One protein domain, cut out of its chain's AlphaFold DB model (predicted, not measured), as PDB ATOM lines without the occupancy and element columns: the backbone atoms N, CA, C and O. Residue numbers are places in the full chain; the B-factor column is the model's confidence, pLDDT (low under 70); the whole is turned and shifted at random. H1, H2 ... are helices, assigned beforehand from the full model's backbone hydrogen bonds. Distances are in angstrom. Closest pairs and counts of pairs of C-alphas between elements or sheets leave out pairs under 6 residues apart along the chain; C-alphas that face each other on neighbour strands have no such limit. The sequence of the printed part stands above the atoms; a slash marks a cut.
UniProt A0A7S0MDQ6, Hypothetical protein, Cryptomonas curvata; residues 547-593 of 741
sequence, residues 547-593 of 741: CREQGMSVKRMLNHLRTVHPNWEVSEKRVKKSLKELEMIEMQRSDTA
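This is residues 547 to 593 of the 741 residues of the protein "Hypothetical protein" of Cryptomonas curvata (UniProt A0A7S0MDQ6). One long helix, H2, meets a shorter helix, H1, near its own beginning, and the two make an L-like corner; the far end of H2, residues 583 to 593, sticks out as a free arm. A short link, residues 565 to 571, joins the helices, and residues 547 to 553, with no named element, lead into H1. The printed part has 47 residues with two named helices, H1 then H2, and no named strand; its class is all helix, meaning that the residues in named elements are helical. It is loose, with a radius of gyration of the C-alphas of 12.5 A, and spans 38 by 19 by 14 A, with H2 making the length.

H2, residues 572 to 593, touches H1, residues 554 to 564, with its residues 572 to 576 alone. The closest C-alphas of the two are those of Leu 558 and Glu 572, 6.9 A apart. Their lines are about perpendicular, but only just, at 70.2 degrees. Their centres are 18.9 A apart. In H1 and H2 every O i to N i+4 pair is within hydrogen-bond range.

H2 has 22 residues and measures 31.7 A, from C-alpha 572 at (23.622, -20.013, -17.686) to C-alpha 593 at (-7.602, -25.487, -17.680). H1 has 11 residues and measures 15.3 A, beginning with C-alpha 554 at (19.927, -22.634, -11.759).

The two C-alphas farthest apart, those of Asn 567 and Ala 593, are 39.0 A apart. Residues 563 to 568 stand free, as do residues 583 to 593. Without these stretches the body has 30 residues and spans 20 by 20 by 10 A. The printed part has no cut. The mean pLDDT of the printed part is 84.3, and residues 587 to 593 are under 70.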
ATOM      1  N   CYS A 547      15.348 -31.616 -12.885       93.69
ATOM      2  CA  CYS A 547      16.072 -30.701 -12.004       93.69
ATOM      3  C   CYS A 547      15.164 -29.625 -11.369       93.69
ATOM      4  O   CYS A 547      15.443 -29.147 -10.265       93.69
ATOM      5  N   ARG A 548      14.092 -29.204 -12.055       92.44
ATOM      6  CA  ARG A 548      13.132 -28.209 -11.554       92.44
ATOM      7  C   ARG A 548      12.127 -28.828 -10.584       92.44
ATOM      8  O   ARG A 548      11.843 -28.207  -9.562       92.44
ATOM      9  N   GLU A 549      11.670 -30.050 -10.842       92.19
ATOM     10  CA  GLU A 549      10.853 -30.846  -9.913       92.19
ATOM     11  C   GLU A 549      11.631 -31.172  -8.621       92.19
ATOM     12  O   GLU A 549      11.080 -31.080  -7.526       92.19
ATOM     13  N   GLN A 550      12.947 -31.399  -8.714       95.19
ATOM     14  CA  GLN A 550      13.865 -31.499  -7.567       95.19
ATOM     15  C   GLN A 550      14.167 -30.150  -6.864       95.19
ATOM     16  O   GLN A 550      15.002 -30.089  -5.955       95.19
ATOM     17  N   GLY A 551      13.549 -29.037  -7.280       95.94
ATOM     18  CA  GLY A 551      13.736 -27.714  -6.668       95.94
ATOM     19  C   GLY A 551      15.155 -27.139  -6.803       95.94
ATOM     20  O   GLY A 551      15.590 -26.330  -5.975       95.94
ATOM     21  N   MET A 552      15.929 -27.564  -7.806       97.00
ATOM     22  CA  MET A 552      17.323 -27.147  -7.954       97.00
ATOM     23  C   MET A 552      17.423 -25.700  -8.445       97.00
ATOM     24  O   MET A 552      16.889 -25.326  -9.486       97.00
ATOM     25  N   SER A 553      18.201 -24.872  -7.744       96.06
ATOM     26  CA  SER A 553      18.540 -23.538  -8.248       96.06
ATOM     27  C   SER A 553      19.375 -23.634  -9.530       96.06
ATOM     28  O   SER A 553      20.201 -24.535  -9.665       96.06
ATOM     29  N   VAL A 554      19.240 -22.666 -10.444       92.62
ATOM     30  CA  VAL A 554      19.927 -22.634 -11.759       92.62
ATOM     31  C   VAL A 554      21.426 -22.975 -11.678       92.62
ATOM     32  O   VAL A 554      21.961 -23.667 -12.540       92.62
ATOM     33  N   LYS A 555      22.114 -22.539 -10.614       94.62
ATOM     34  CA  LYS A 555      23.537 -22.835 -10.383       94.62
ATOM     35  C   LYS A 555      23.806 -24.304 -10.013       94.62
ATOM     36  O   LYS A 555      24.844 -24.835 -10.399       94.62
ATOM     37  N   ARG A 556      22.888 -24.973  -9.302       95.75
ATOM     38  CA  ARG A 556      22.914 -26.434  -9.112       95.75
ATOM     39  C   ARG A 556      22.580 -27.165 -10.413       95.75
ATOM     40  O   ARG A 556      23.311 -28.087 -10.745       95.75
ATOM     41  N   MET A 557      21.566 -26.722 -11.164       96.44
ATOM     42  CA  MET A 557      21.193 -27.326 -12.458       96.44
ATOM     43  C   MET A 557      22.374 -27.337 -13.437       96.44
ATOM     44  O   MET A 557      22.703 -28.372 -14.000       96.44
ATOM     45  N   LEU A 558      23.082 -26.210 -13.579       95.94
ATOM     46  CA  LEU A 558      24.284 -26.106 -14.418       95.94
ATOM     47  C   LEU A 558      25.409 -27.049 -13.982       95.94
ATOM     48  O   LEU A 558      26.081 -27.627 -14.832       95.94
ATOM     49  N   ASN A 559      25.630 -27.205 -12.675       94.62
ATOM     50  CA  ASN A 559      26.625 -28.152 -12.177       94.62
ATOM     51  C   ASN A 559      26.186 -29.604 -12.424       94.62
ATOM     52  O   ASN A 559      27.026 -30.418 -12.792       94.62
ATOM     53  N   HIS A 560      24.897 -29.921 -12.269       94.44
ATOM     54  CA  HIS A 560      24.353 -31.253 -12.531       94.44
ATOM     55  C   HIS A 560      24.461 -31.618 -14.017       94.44
ATOM     56  O   HIS A 560      25.090 -32.618 -14.344       94.44
ATOM     57  N   LEU A 561      24.002 -30.739 -14.917       95.06
ATOM     58  CA  LEU A 561      24.144 -30.891 -16.370       95.06
ATOM     59  C   LEU A 561      25.603 -31.118 -16.793       95.06
ATOM     60  O   LEU A 561      25.873 -32.020 -17.570       95.06
ATOM     61  N   ARG A 562      26.562 -30.374 -16.222       95.62
ATOM     62  CA  ARG A 562      28.007 -30.577 -16.463       95.62
ATOM     63  C   ARG A 562      28.588 -31.850 -15.842       95.62
ATOM     64  O   ARG A 562      29.699 -32.226 -16.198       95.62
ATOM     65  N   THR A 563      27.894 -32.470 -14.891       94.56
ATOM     66  CA  THR A 563      28.322 -33.729 -14.262       94.56
ATOM     67  C   THR A 563      27.784 -34.936 -15.029       94.56
ATOM     68  O   THR A 563      28.511 -35.907 -15.199       94.56
ATOM     69  N   VAL A 564      26.538 -34.864 -15.510       93.44
ATOM     70  CA  VAL A 564      25.881 -35.942 -16.269       93.44
ATOM     71  C   VAL A 564      26.256 -35.887 -17.758       93.44
ATOM     72  O   VAL A 564      26.612 -36.911 -18.334       93.44
ATOM     73  N   HIS A 565      26.284 -34.692 -18.358       92.56
ATOM     74  CA  HIS A 565      26.606 -34.455 -19.771       92.56
ATOM     75  C   HIS A 565      27.831 -33.517 -19.884       92.56
ATOM     76  O   HIS A 565      27.703 -32.350 -20.268       92.56
ATOM     77  N   PRO A 566      29.055 -33.981 -19.551       90.12
ATOM     78  CA  PRO A 566      30.260 -33.139 -19.541       90.12
ATOM     79  C   PRO A 566      30.625 -32.549 -20.915       90.12
ATOM     80  O   PRO A 566      31.346 -31.556 -20.977       90.12
ATOM     81  N   ASN A 567      30.105 -33.127 -22.003       90.69
ATOM     82  CA  ASN A 567      30.312 -32.660 -23.376       90.69
ATOM     83  C   ASN A 567      29.373 -31.503 -23.777       90.69
ATOM     84  O   ASN A 567      29.561 -30.908 -24.836       90.69
ATOM     85  N   TRP A 568      28.349 -31.177 -22.979       90.38
ATOM     86  CA  TRP A 568      27.401 -30.113 -23.313       90.38
ATOM     87  C   TRP A 568      27.913 -28.731 -22.885       90.38
ATOM     88  O   TRP A 568      28.020 -28.427 -21.693       90.38
ATOM     89  N   GLU A 569      28.101 -27.823 -23.849       88.00
ATOM     90  CA  GLU A 569      28.369 -26.399 -23.588       88.00
ATOM     91  C   GLU A 569      27.113 -25.645 -23.095       88.00
ATOM     92  O   GLU A 569      26.602 -24.705 -23.716       88.00
ATOM     93  N   VAL A 570      26.579 -26.047 -21.938       90.50
ATOM     94  CA  VAL A 570      25.435 -25.367 -21.328       90.50
ATOM     95  C   VAL A 570      25.893 -24.097 -20.604       90.50
ATOM     96  O   VAL A 570      26.555 -24.126 -19.558       90.50
ATOM     97  N   SER A 571      25.504 -22.948 -21.158       92.81
ATOM     98  CA  SER A 571      25.654 -21.643 -20.510       92.81
ATOM     99  C   SER A 571      24.463 -21.322 -19.601       92.81
ATOM    100  O   SER A 571      23.330 -21.734 -19.852       92.81
ATOM    101  N   GLU A 572      24.690 -20.496 -18.576       92.75
ATOM    102  CA  GLU A 572      23.622 -20.013 -17.686       92.75
ATOM    103  C   GLU A 572      22.516 -19.259 -18.444       92.75
ATOM    104  O   GLU A 572      21.348 -19.329 -18.069       92.75
ATOM    105  N   LYS A 573      22.865 -18.596 -19.556       91.12
ATOM    106  CA  LYS A 573      21.894 -17.955 -20.452       91.12
ATOM    107  C   LYS A 573      21.003 -18.980 -21.167       91.12
ATOM    108  O   LYS A 573      19.811 -18.722 -21.290       91.12
ATOM    109  N   ARG A 574      21.548 -20.132 -21.594       89.00
ATOM    110  CA  ARG A 574      20.777 -21.225 -22.222       89.00
ATOM    111  C   ARG A 574      19.787 -21.822 -21.217       89.00
ATOM    112  O   ARG A 574      18.596 -21.814 -21.498       89.00
ATOM    113  N   VAL A 575      20.241 -22.189 -20.011       90.50
ATOM    114  CA  VAL A 575      19.356 -22.708 -18.943       90.50
ATOM    115  C   VAL A 575      18.255 -21.712 -18.574       90.50
ATOM    116  O   VAL A 575      17.088 -22.084 -18.540       90.50
ATOM    117  N   LYS A 576      18.586 -20.432 -18.348       89.38
ATOM    118  CA  LYS A 576      17.581 -19.409 -18.002       89.38
ATOM    119  C   LYS A 576      16.570 -19.146 -19.122       89.38
ATOM    120  O   LYS A 576      15.426 -18.825 -18.819       89.38
ATOM    121  N   LYS A 577      16.965 -19.285 -20.393       90.75
ATOM    122  CA  LYS A 577      16.042 -19.193 -21.535       90.75
ATOM    123  C   LYS A 577      15.077 -20.383 -21.547       90.75
ATOM    124  O   LYS A 577      13.873 -20.160 -21.512       90.75
ATOM    125  N   SER A 578      15.598 -21.608 -21.485       85.75
ATOM    126  CA  SER A 578      14.791 -22.837 -21.494       85.75
ATOM    127  C   SER A 578      13.859 -22.954 -20.278       85.75
ATOM    128  O   SER A 578      12.714 -23.366 -20.424       85.75
ATOM    129  N   LEU A 579      14.294 -22.512 -19.092       86.75
ATOM    130  CA  LEU A 579      13.435 -22.415 -17.904       86.75
ATOM    131  C   LEU A 579      12.297 -21.405 -18.072       86.75
ATOM    132  O   LEU A 579      11.171 -21.690 -17.680       86.75
ATOM    133  N   LYS A 580      12.558 -20.244 -18.684       86.25
ATOM    134  CA  LYS A 580      11.498 -19.269 -18.965       86.25
ATOM    135  C   LYS A 580      10.521 -19.782 -20.029       86.25
ATOM    136  O   LYS A 580       9.340 -19.453 -19.996       86.25
ATOM    137  N   GLU A 581      10.998 -20.594 -20.968       82.00
ATOM    138  CA  GLU A 581      10.160 -21.275 -21.960       82.00
ATOM    139  C   GLU A 581       9.260 -22.331 -21.288       82.00
ATOM    140  O   GLU A 581       8.054 -22.318 -21.524       82.00
ATOM    141  N   LEU A 582       9.791 -23.124 -20.347       78.75
ATOM    142  CA  LEU A 582       9.017 -24.007 -19.454       78.75
ATOM    143  C   LEU A 582       7.946 -23.251 -18.638       78.75
ATOM    144  O   LEU A 582       6.787 -23.663 -18.612       78.75
ATOM    145  N   GLU A 583       8.297 -22.124 -18.010       82.88
ATOM    146  CA  GLU A 583       7.355 -21.305 -17.225       82.88
ATOM    147  C   GLU A 583       6.208 -20.736 -18.082       82.88
ATOM    148  O   GLU A 583       5.055 -20.734 -17.650       82.88
ATOM    149  N   MET A 584       6.489 -20.297 -19.316       74.50
ATOM    150  CA  MET A 584       5.445 -19.834 -20.244       74.50
ATOM    151  C   MET A 584       4.511 -20.975 -20.676       74.50
ATOM    152  O   MET A 584       3.295 -20.778 -20.707       74.50
ATOM    153  N   ILE A 585       5.057 -22.169 -20.938       71.31
ATOM    154  CA  ILE A 585       4.281 -23.377 -21.263       71.31
ATOM    155  C   ILE A 585       3.315 -23.742 -20.119       71.31
ATOM    156  O   ILE A 585       2.168 -24.116 -20.368       71.31
ATOM    157  N   GLU A 586       3.737 -23.632 -18.858       71.94
ATOM    158  CA  GLU A 586       2.907 -23.971 -17.691       71.94
ATOM    159  C   GLU A 586       1.843 -22.930 -17.349       71.94
ATOM    160  O   GLU A 586       0.712 -23.298 -17.017       71.94
ATOM    161  N   MET A 587       2.168 -21.645 -17.475       66.88
ATOM    162  CA  MET A 587       1.205 -20.557 -17.302       66.88
ATOM    163  C   MET A 587       0.041 -20.721 -18.294       66.88
ATOM    164  O   MET A 587      -1.112 -20.850 -17.885       66.88
ATOM    165  N   GLN A 588       0.351 -20.918 -19.580       50.44
ATOM    166  CA  GLN A 588      -0.648 -21.163 -20.631       50.44
ATOM    167  C   GLN A 588      -1.453 -22.461 -20.409       50.44
ATOM    168  O   GLN A 588      -2.664 -22.501 -20.652       50.44
ATOM    169  N   ARG A 589      -0.822 -23.533 -19.903       53.94
ATOM    170  CA  ARG A 589      -1.528 -24.770 -19.498       53.94
ATOM    171  C   ARG A 589      -2.543 -24.525 -18.377       53.94
ATOM    172  O   ARG A 589      -3.585 -25.178 -18.382       53.94
ATOM    173  N   SER A 590      -2.249 -23.611 -17.455       56.06
ATOM    174  CA  SER A 590      -3.102 -23.283 -16.306       56.06
ATOM    175  C   SER A 590      -4.335 -22.485 -16.740       56.06
ATOM    176  O   SER A 590      -5.465 -22.884 -16.449       56.06
ATOM    177  N   ASP A 591      -4.137 -21.433 -17.539       47.75
ATOM    178  CA  ASP A 591      -5.227 -20.600 -18.067       47.75
ATOM    179  C   ASP A 591      -6.207 -21.426 -18.922       47.75
ATOM    180  O   ASP A 591      -7.428 -21.331 -18.772       47.75
ATOM    181  N   THR A 592      -5.680 -22.335 -19.755       40.88
ATOM    182  CA  THR A 592      -6.508 -23.220 -20.597       40.88
ATOM    183  C   THR A 592      -7.107 -24.428 -19.857       40.88
ATOM    184  O   THR A 592      -7.758 -25.266 -20.488       40.88
ATOM    185  N   ALA A 593      -6.864 -24.570 -18.549       42.81
ATOM    186  CA  ALA A 593      -7.602 -25.487 -17.680       42.81
ATOM    187  C   ALA A 593      -8.778 -24.760 -17.007       42.81
ATOM    188  O   ALA A 593      -9.886 -25.295 -16.968       42.81
TER     189      ALA A 593